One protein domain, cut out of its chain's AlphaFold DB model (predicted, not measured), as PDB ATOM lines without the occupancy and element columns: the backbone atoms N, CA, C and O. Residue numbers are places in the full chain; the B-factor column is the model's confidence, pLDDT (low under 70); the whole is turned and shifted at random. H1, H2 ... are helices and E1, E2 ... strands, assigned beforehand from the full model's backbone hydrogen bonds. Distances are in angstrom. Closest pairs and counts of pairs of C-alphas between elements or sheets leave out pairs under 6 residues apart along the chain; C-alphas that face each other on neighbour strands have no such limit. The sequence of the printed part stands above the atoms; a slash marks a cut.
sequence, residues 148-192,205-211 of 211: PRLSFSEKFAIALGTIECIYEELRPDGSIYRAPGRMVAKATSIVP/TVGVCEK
ATOM      1  N   PRO A 148       1.655  18.098  44.785       66.69
ATOM      2  CA  PRO A 148       2.184  19.402  45.162       66.69
ATOM      3  C   PRO A 148       1.131  20.469  44.865       66.69
ATOM      4  O   PRO A 148       0.759  20.727  43.716       66.69
ATOM      5  N   ARG A 149       0.583  21.067  45.927       75.50
ATOM      6  CA  ARG A 149      -0.368  22.167  45.790       75.50
ATOM      7  C   ARG A 149       0.407  23.440  45.497       75.50
ATOM      8  O   ARG A 149       0.931  24.091  46.399       75.50
ATOM      9  N   LEU A 150       0.451  23.759  44.209       80.50
ATOM     10  CA  LEU A 150       0.941  25.029  43.693       80.50
ATOM     11  C   LEU A 150       0.003  26.154  44.149       80.50
ATOM     12  O   LEU A 150      -1.222  26.080  43.967       80.50
ATOM     13  N   SER A 151       0.578  27.200  44.726       85.81
ATOM     14  CA  SER A 151      -0.102  28.463  45.000       85.81
ATOM     15  C   SER A 151      -0.489  29.168  43.692       85.81
ATOM     16  O   SER A 151      -0.042  28.810  42.601       85.81
ATOM     17  N   PHE A 152      -1.374  30.162  43.769       85.81
ATOM     18  CA  PHE A 152      -1.859  30.854  42.571       85.81
ATOM     19  C   PHE A 152      -0.735  31.578  41.809       85.81
ATOM     20  O   PHE A 152      -0.684  31.504  40.583       85.81
ATOM     21  N   SER A 153       0.196  32.215  42.527       85.88
ATOM     22  CA  SER A 153       1.365  32.874  41.933       85.88
ATOM     23  C   SER A 153       2.288  31.880  41.229       85.88
ATOM     24  O   SER A 153       2.761  32.152  40.132       85.88
ATOM     25  N   GLU A 154       2.495  30.705  41.818       85.75
ATOM     26  CA  GLU A 154       3.309  29.632  41.240       85.75
ATOM     27  C   GLU A 154       2.669  29.049  39.977       85.75
ATOM     28  O   GLU A 154       3.339  28.867  38.963       85.75
ATOM     29  N   LYS A 155       1.349  28.833  39.991       86.38
ATOM     30  CA  LYS A 155       0.600  28.421  38.793       86.38
ATOM     31  C   LYS A 155       0.732  29.440  37.669       86.38
ATOM     32  O   LYS A 155       0.892  29.059  36.515       86.38
ATOM     33  N   PHE A 156       0.663  30.724  38.008       89.38
ATOM     34  CA  PHE A 156       0.805  31.801  37.039       89.38
ATOM     35  C   PHE A 156       2.230  31.882  36.474       89.38
ATOM     36  O   PHE A 156       2.395  32.022  35.267       89.38
ATOM     37  N   ALA A 157       3.255  31.710  37.312       84.38
ATOM     38  CA  ALA A 157       4.652  31.672  36.884       84.38
ATOM     39  C   ALA A 157       4.944  30.497  35.933       84.38
ATOM     40  O   ALA A 157       5.596  30.675  34.905       84.38
ATOM     41  N   ILE A 158       4.384  29.317  36.220       84.31
ATOM     42  CA  ILE A 158       4.478  28.155  35.324       84.31
ATOM     43  C   ILE A 158       3.742  28.427  34.005       84.31
ATOM     44  O   ILE A 158       4.275  28.153  32.934       84.31
ATOM     45  N   ALA A 159       2.540  29.013  34.054       85.75
ATOM     46  CA  ALA A 159       1.763  29.332  32.852       85.75
ATOM     47  C   ALA A 159       2.442  30.382  31.953       85.75
ATOM     48  O   ALA A 159       2.317  30.320  30.733       85.75
ATOM     49  N   LEU A 160       3.172  31.326  32.552       88.56
ATOM     50  CA  LEU A 160       3.997  32.305  31.843       88.56
ATOM     51  C   LEU A 160       5.336  31.736  31.356       88.56
ATOM     52  O   LEU A 160       6.052  32.425  30.632       88.56
ATOM     53  N   GLY A 161       5.696  30.515  31.763       81.88
ATOM     54  CA  GLY A 161       6.980  29.899  31.438       81.88
ATOM     55  C   GLY A 161       8.177  30.547  32.138       81.88
ATOM     56  O   GLY A 161       9.303  30.384  31.681       81.88
ATOM     57  N   THR A 162       7.966  31.293  33.229       83.75
ATOM     58  CA  THR A 162       9.071  31.894  33.996       83.75
ATOM     59  C   THR A 162       9.753  30.886  34.918       83.75
ATOM     60  O   THR A 162      10.914  31.072  35.277       83.75
ATOM     61  N   ILE A 163       9.043  29.820  35.298       82.62
ATOM     62  CA  ILE A 163       9.540  28.722  36.131       82.62
ATOM     63  C   ILE A 163       9.102  27.403  35.485       82.62
ATOM     64  O   ILE A 163       7.916  27.217  35.218       82.62
ATOM     65  N   GLU A 164      10.043  26.485  35.253       82.94
ATOM     66  CA  GLU A 164       9.747  25.164  34.676       82.94
ATOM     67  C   GLU A 164       9.128  24.215  35.707       82.94
ATOM     68  O   GLU A 164       8.169  23.504  35.413       82.94
ATOM     69  N   CYS A 165       9.672  24.204  36.926       84.44
ATOM     70  CA  CYS A 165       9.181  23.378  38.020       84.44
ATOM     71  C   CYS A 165       9.503  23.999  39.383       84.44
ATOM     72  O   CYS A 165      10.355  24.881  39.505       84.44
ATOM     73  N   ILE A 166       8.808  23.537  40.422       85.94
ATOM     74  CA  ILE A 166       9.063  23.953  41.803       85.94
ATOM     75  C   ILE A 166       9.743  22.814  42.542       85.94
ATOM     76  O   ILE A 166       9.221  21.703  42.607       85.94
ATOM     77  N   TYR A 167      10.918  23.115  43.085       85.88
ATOM     78  CA  TYR A 167      11.667  22.229  43.954       85.88
ATOM     79  C   TYR A 167      11.115  22.349  45.374       85.88
ATOM     80  O   TYR A 167      11.096  23.446  45.940       85.88
ATOM     81  N   GLU A 168      10.660  21.230  45.940       86.44
ATOM     82  CA  GLU A 168      10.204  21.135  47.328       86.44
ATOM     83  C   GLU A 168      11.125  20.188  48.107       86.44
ATOM     84  O   GLU A 168      11.286  19.025  47.737       86.44
ATOM     85  N   GLU A 169      11.714  20.673  49.199       84.75
ATOM     86  CA  GLU A 169      12.563  19.881  50.094       84.75
ATOM     87  C   GLU A 169      12.023  19.952  51.521       84.75
ATOM     88  O   GLU A 169      11.845  21.037  52.083       84.75
ATOM     89  N   LEU A 170      11.764  18.788  52.121       82.69
ATOM     90  CA  LEU A 170      11.399  18.694  53.529       82.69
ATOM     91  C   LEU A 170      12.677  18.715  54.371       82.69
ATOM     92  O   LEU A 170      13.452  17.759  54.371       82.69
ATOM     93  N   ARG A 171      12.890  19.806  55.104       86.19
ATOM     94  CA  ARG A 171      14.012  19.936  56.033       86.19
ATOM     95  C   ARG A 171      13.838  18.995  57.230       86.19
ATOM     96  O   ARG A 171      12.705  18.669  57.589       86.19
ATOM     97  N   PRO A 172      14.936  18.616  57.908       83.50
ATOM     98  CA  PRO A 172      14.881  17.792  59.121       83.50
ATOM     99  C   PRO A 172      14.003  18.395  60.232       83.50
ATOM    100  O   PRO A 172      13.413  17.651  61.010       83.50
ATOM    101  N   ASP A 173      13.844  19.721  60.255       85.06
ATOM    102  CA  ASP A 173      12.968  20.441  61.192       85.06
ATOM    103  C   ASP A 173      11.466  20.311  60.859       85.06
ATOM    104  O   ASP A 173      10.618  20.866  61.554       85.06
ATOM    105  N   GLY A 174      11.116  19.626  59.766       79.06
ATOM    106  CA  GLY A 174       9.744  19.482  59.275       79.06
ATOM    107  C   GLY A 174       9.224  20.681  58.476       79.06
ATOM    108  O   GLY A 174       8.074  20.670  58.040       79.06
ATOM    109  N   SER A 175      10.047  21.710  58.255       84.38
ATOM    110  CA  SER A 175       9.707  22.822  57.363       84.38
ATOM    111  C   SER A 175       9.909  22.437  55.895       84.38
ATOM    112  O   SER A 175      10.846  21.717  55.552       84.38
ATOM    113  N   ILE A 176       9.032  22.926  55.016       83.62
ATOM    114  CA  ILE A 176       9.135  22.710  53.568       83.62
ATOM    115  C   ILE A 176       9.814  23.930  52.952       83.62
ATOM    116  O   ILE A 176       9.295  25.044  53.025       83.62
ATOM    117  N   TYR A 177      10.975  23.724  52.339       83.62
ATOM    118  CA  TYR A 177      11.635  24.730  51.522       83.62
ATOM    119  C   TYR A 177      11.135  24.625  50.081       83.62
ATOM    120  O   TYR A 177      11.119  23.535  49.513       83.62
ATOM    121  N   ARG A 178      10.727  25.759  49.499       87.00
ATOM    122  CA  ARG A 178      10.251  25.855  48.114       87.00
ATOM    123  C   ARG A 178      11.101  26.841  47.330       87.00
ATOM    124  O   ARG A 178      11.320  27.962  47.790       87.00
ATOM    125  N   ALA A 179      11.569  26.432  46.157       86.62
ATOM    126  CA  ALA A 179      12.352  27.277  45.263       86.62
ATOM    127  C   ALA A 179      12.036  26.971  43.790       86.62
ATOM    128  O   ALA A 179      11.633  25.849  43.474       86.62
ATOM    129  N   PRO A 180      12.217  27.941  42.877       86.31
ATOM    130  CA  PRO A 180      12.195  27.656  41.447       86.31
ATOM    131  C   PRO A 180      13.323  26.680  41.096       86.31
ATOM    132  O   PRO A 180      14.447  26.844  41.569       86.31
ATOM    133  N   GLY A 181      13.006  25.686  40.272       86.06
ATOM    134  CA  GLY A 181      13.945  24.685  39.781       86.06
ATOM    135  C   GLY A 181      13.840  24.475  38.270       86.06
ATOM    136  O   GLY A 181      13.012  25.086  37.586       86.06
ATOM    137  N   ARG A 182      14.701  23.599  37.756       84.12
ATOM    138  CA  ARG A 182      14.771  23.158  36.360       84.12
ATOM    139  C   ARG A 182      14.412  21.687  36.243       84.12
ATOM    140  O   ARG A 182      14.753  20.884  37.112       84.12
ATOM    141  N   MET A 183      13.746  21.322  35.152       81.12
ATOM    142  CA  MET A 183      13.395  19.928  34.891       81.12
ATOM    143  C   MET A 183      14.582  19.189  34.271       81.12
ATOM    144  O   MET A 183      14.985  19.471  33.145       81.12
ATOM    145  N   VAL A 184      15.122  18.204  34.987       84.12
ATOM    146  CA  VAL A 184      16.237  17.372  34.523       84.12
ATOM    147  C   VAL A 184      15.740  15.956  34.259       84.12
ATOM    148  O   VAL A 184      15.126  15.320  35.115       84.12
ATOM    149  N   ALA A 185      15.998  15.441  33.058       80.19
ATOM    150  CA  ALA A 185      15.681  14.061  32.714       80.19
ATOM    151  C   ALA A 185      16.680  13.116  33.399       80.19
ATOM    152  O   ALA A 185      17.856  13.078  33.038       80.19
ATOM    153  N   LYS A 186      16.216  12.339  34.382       79.12
ATOM    154  CA  LYS A 186      17.019  11.292  35.027       79.12
ATOM    155  C   LYS A 186      16.597   9.922  34.536       79.12
ATOM    156  O   LYS A 186      15.408   9.615  34.513       79.12
ATOM    157  N   ALA A 187      17.570   9.090  34.175       73.56
ATOM    158  CA  ALA A 187      17.321   7.693  33.843       73.56
ATOM    159  C   ALA A 187      16.704   6.977  35.053       73.56
ATOM    160  O   ALA A 187      17.261   7.008  36.152       73.56
ATOM    161  N   THR A 188      15.549   6.346  34.865       66.25
ATOM    162  CA  THR A 188      14.979   5.472  35.885       66.25
ATOM    163  C   THR A 188      15.774   4.177  35.910       66.25
ATOM    164  O   THR A 188      15.989   3.521  34.894       66.25
ATOM    165  N   SER A 189      16.232   3.792  37.095       59.31
ATOM    166  CA  SER A 189      16.890   2.505  37.327       59.31
ATOM    167  C   SER A 189      15.879   1.383  37.590       59.31
ATOM    168  O   SER A 189      16.237   0.359  38.175       59.31
ATOM    169  N   ILE A 190      14.600   1.578  37.246       56.78
ATOM    170  CA  ILE A 190      13.543   0.611  37.550       56.78
ATOM    171  C   ILE A 190      13.641  -0.521  36.530       56.78
ATOM    172  O   ILE A 190      13.108  -0.442  35.428       56.78
ATOM    173  N   VAL A 191      14.327  -1.596  36.914       55.00
ATOM    174  CA  VAL A 191      14.286  -2.864  36.184       55.00
ATOM    175  C   VAL A 191      12.911  -3.492  36.440       55.00
ATOM    176  O   VAL A 191      12.591  -3.779  37.597       55.00
ATOM    177  N   PRO A 192      12.063  -3.701  35.417       56.09
ATOM    178  CA  PRO A 192      10.794  -4.381  35.624       56.09
ATOM    179  C   PRO A 192      11.054  -5.818  36.102       56.09
ATOM    180  O   PRO A 192      11.863  -6.543  35.528       56.09
ATOM    181  N   THR A 205      13.280   7.789  31.131       65.00
ATOM    182  CA  THR A 205      13.720   8.951  31.907       65.00
ATOM    183  C   THR A 205      12.529   9.589  32.599       65.00
ATOM    184  O   THR A 205      11.535   9.911  31.950       65.00
ATOM    185  N   VAL A 206      12.640   9.826  33.903       72.81
ATOM    186  CA  VAL A 206      11.675  10.632  34.654       72.81
ATOM    187  C   VAL A 206      12.243  12.035  34.801       72.81
ATOM    188  O   VAL A 206      13.408  12.216  35.160       72.81
ATOM    189  N   GLY A 207      11.419  13.035  34.495       77.50
ATOM    190  CA  GLY A 207      11.743  14.428  34.765       77.50
ATOM    191  C   GLY A 207      11.728  14.676  36.268       77.50
ATOM    192  O   GLY A 207      10.694  14.509  36.912       77.50
ATOM    193  N   VAL A 208      12.874  15.052  36.823       80.50
ATOM    194  CA  VAL A 208      13.037  15.420  38.228       80.50
ATOM    195  C   VAL A 208      13.309  16.914  38.294       80.50
ATOM    196  O   VAL A 208      14.133  17.424  37.539       80.50
ATOM    197  N   CYS A 209      12.612  17.614  39.187       83.00
ATOM    198  CA  CYS A 209      12.892  19.021  39.432       83.00
ATOM    199  C   CYS A 209      14.157  19.152  40.287       83.00
ATOM    200  O   CYS A 209      14.202  18.623  41.400       83.00
ATOM    201  N   GLU A 210      15.170  19.840  39.772       84.12
ATOM    202  CA  GLU A 210      16.416  20.156  40.477       84.12
ATOM    203  C   GLU A 210      16.572  21.667  40.642       84.12
ATOM    204  O   GLU A 210      15.968  22.441  39.903       84.12
ATOM    205  N   LYS A 211      17.356  22.093  41.633       80.38
ATOM    206  CA  LYS A 211      17.630  23.510  41.890       80.38
ATOM    207  C   LYS A 211      18.657  24.079  40.913       80.38
ATOM    208  O   LYS A 211      19.653  23.376  40.642       80.38
TER     209      LYS A 211
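What this domain is: This is residues 148 to 192 and 205 to 211 of the 211 residues of an uncharacterized protein of Roseateles depolymerans (UniProt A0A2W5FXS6). A long strand, E2, bends by 89 degrees into an L; E1 pairs with its first arm, E3 with its second, and helix H1 grazes the sheet near the corner. The 52 printed residues include H1, E1, E2 and E3 in order; the class is mixed, helices and strands. The whole is loose, radius of gyration of the C-alphas 13.1 A, spanning 38 by 32 by 17 A.

How they stand to each other: E2, residues 176 to 187, and E1, residues 165 to 170, form an antiparallel hairpin, N 167 and O 179 within hydrogen-bond range at 2.9 A. E3, residues 205 to 210, is antiparallel to E2, N 184 and O 208 within range at 2.8 A. H1, residues 152 to 159, only grazes the sheet; each O i to N i+4 pair in it is within range.

Where its parts are: E2 measures 26.1 A from first to last C-alpha. C-alpha 152 is at (-1.859, 30.854, 42.571), C-alpha 210 at (16.416, 20.156, 40.477).

The domain as a whole: Residues 193 to 204 are cut out; C-alphas 192 and 205 are 14.1 A apart. Residues 148, 188 to 192 and 205 have pLDDT under 70.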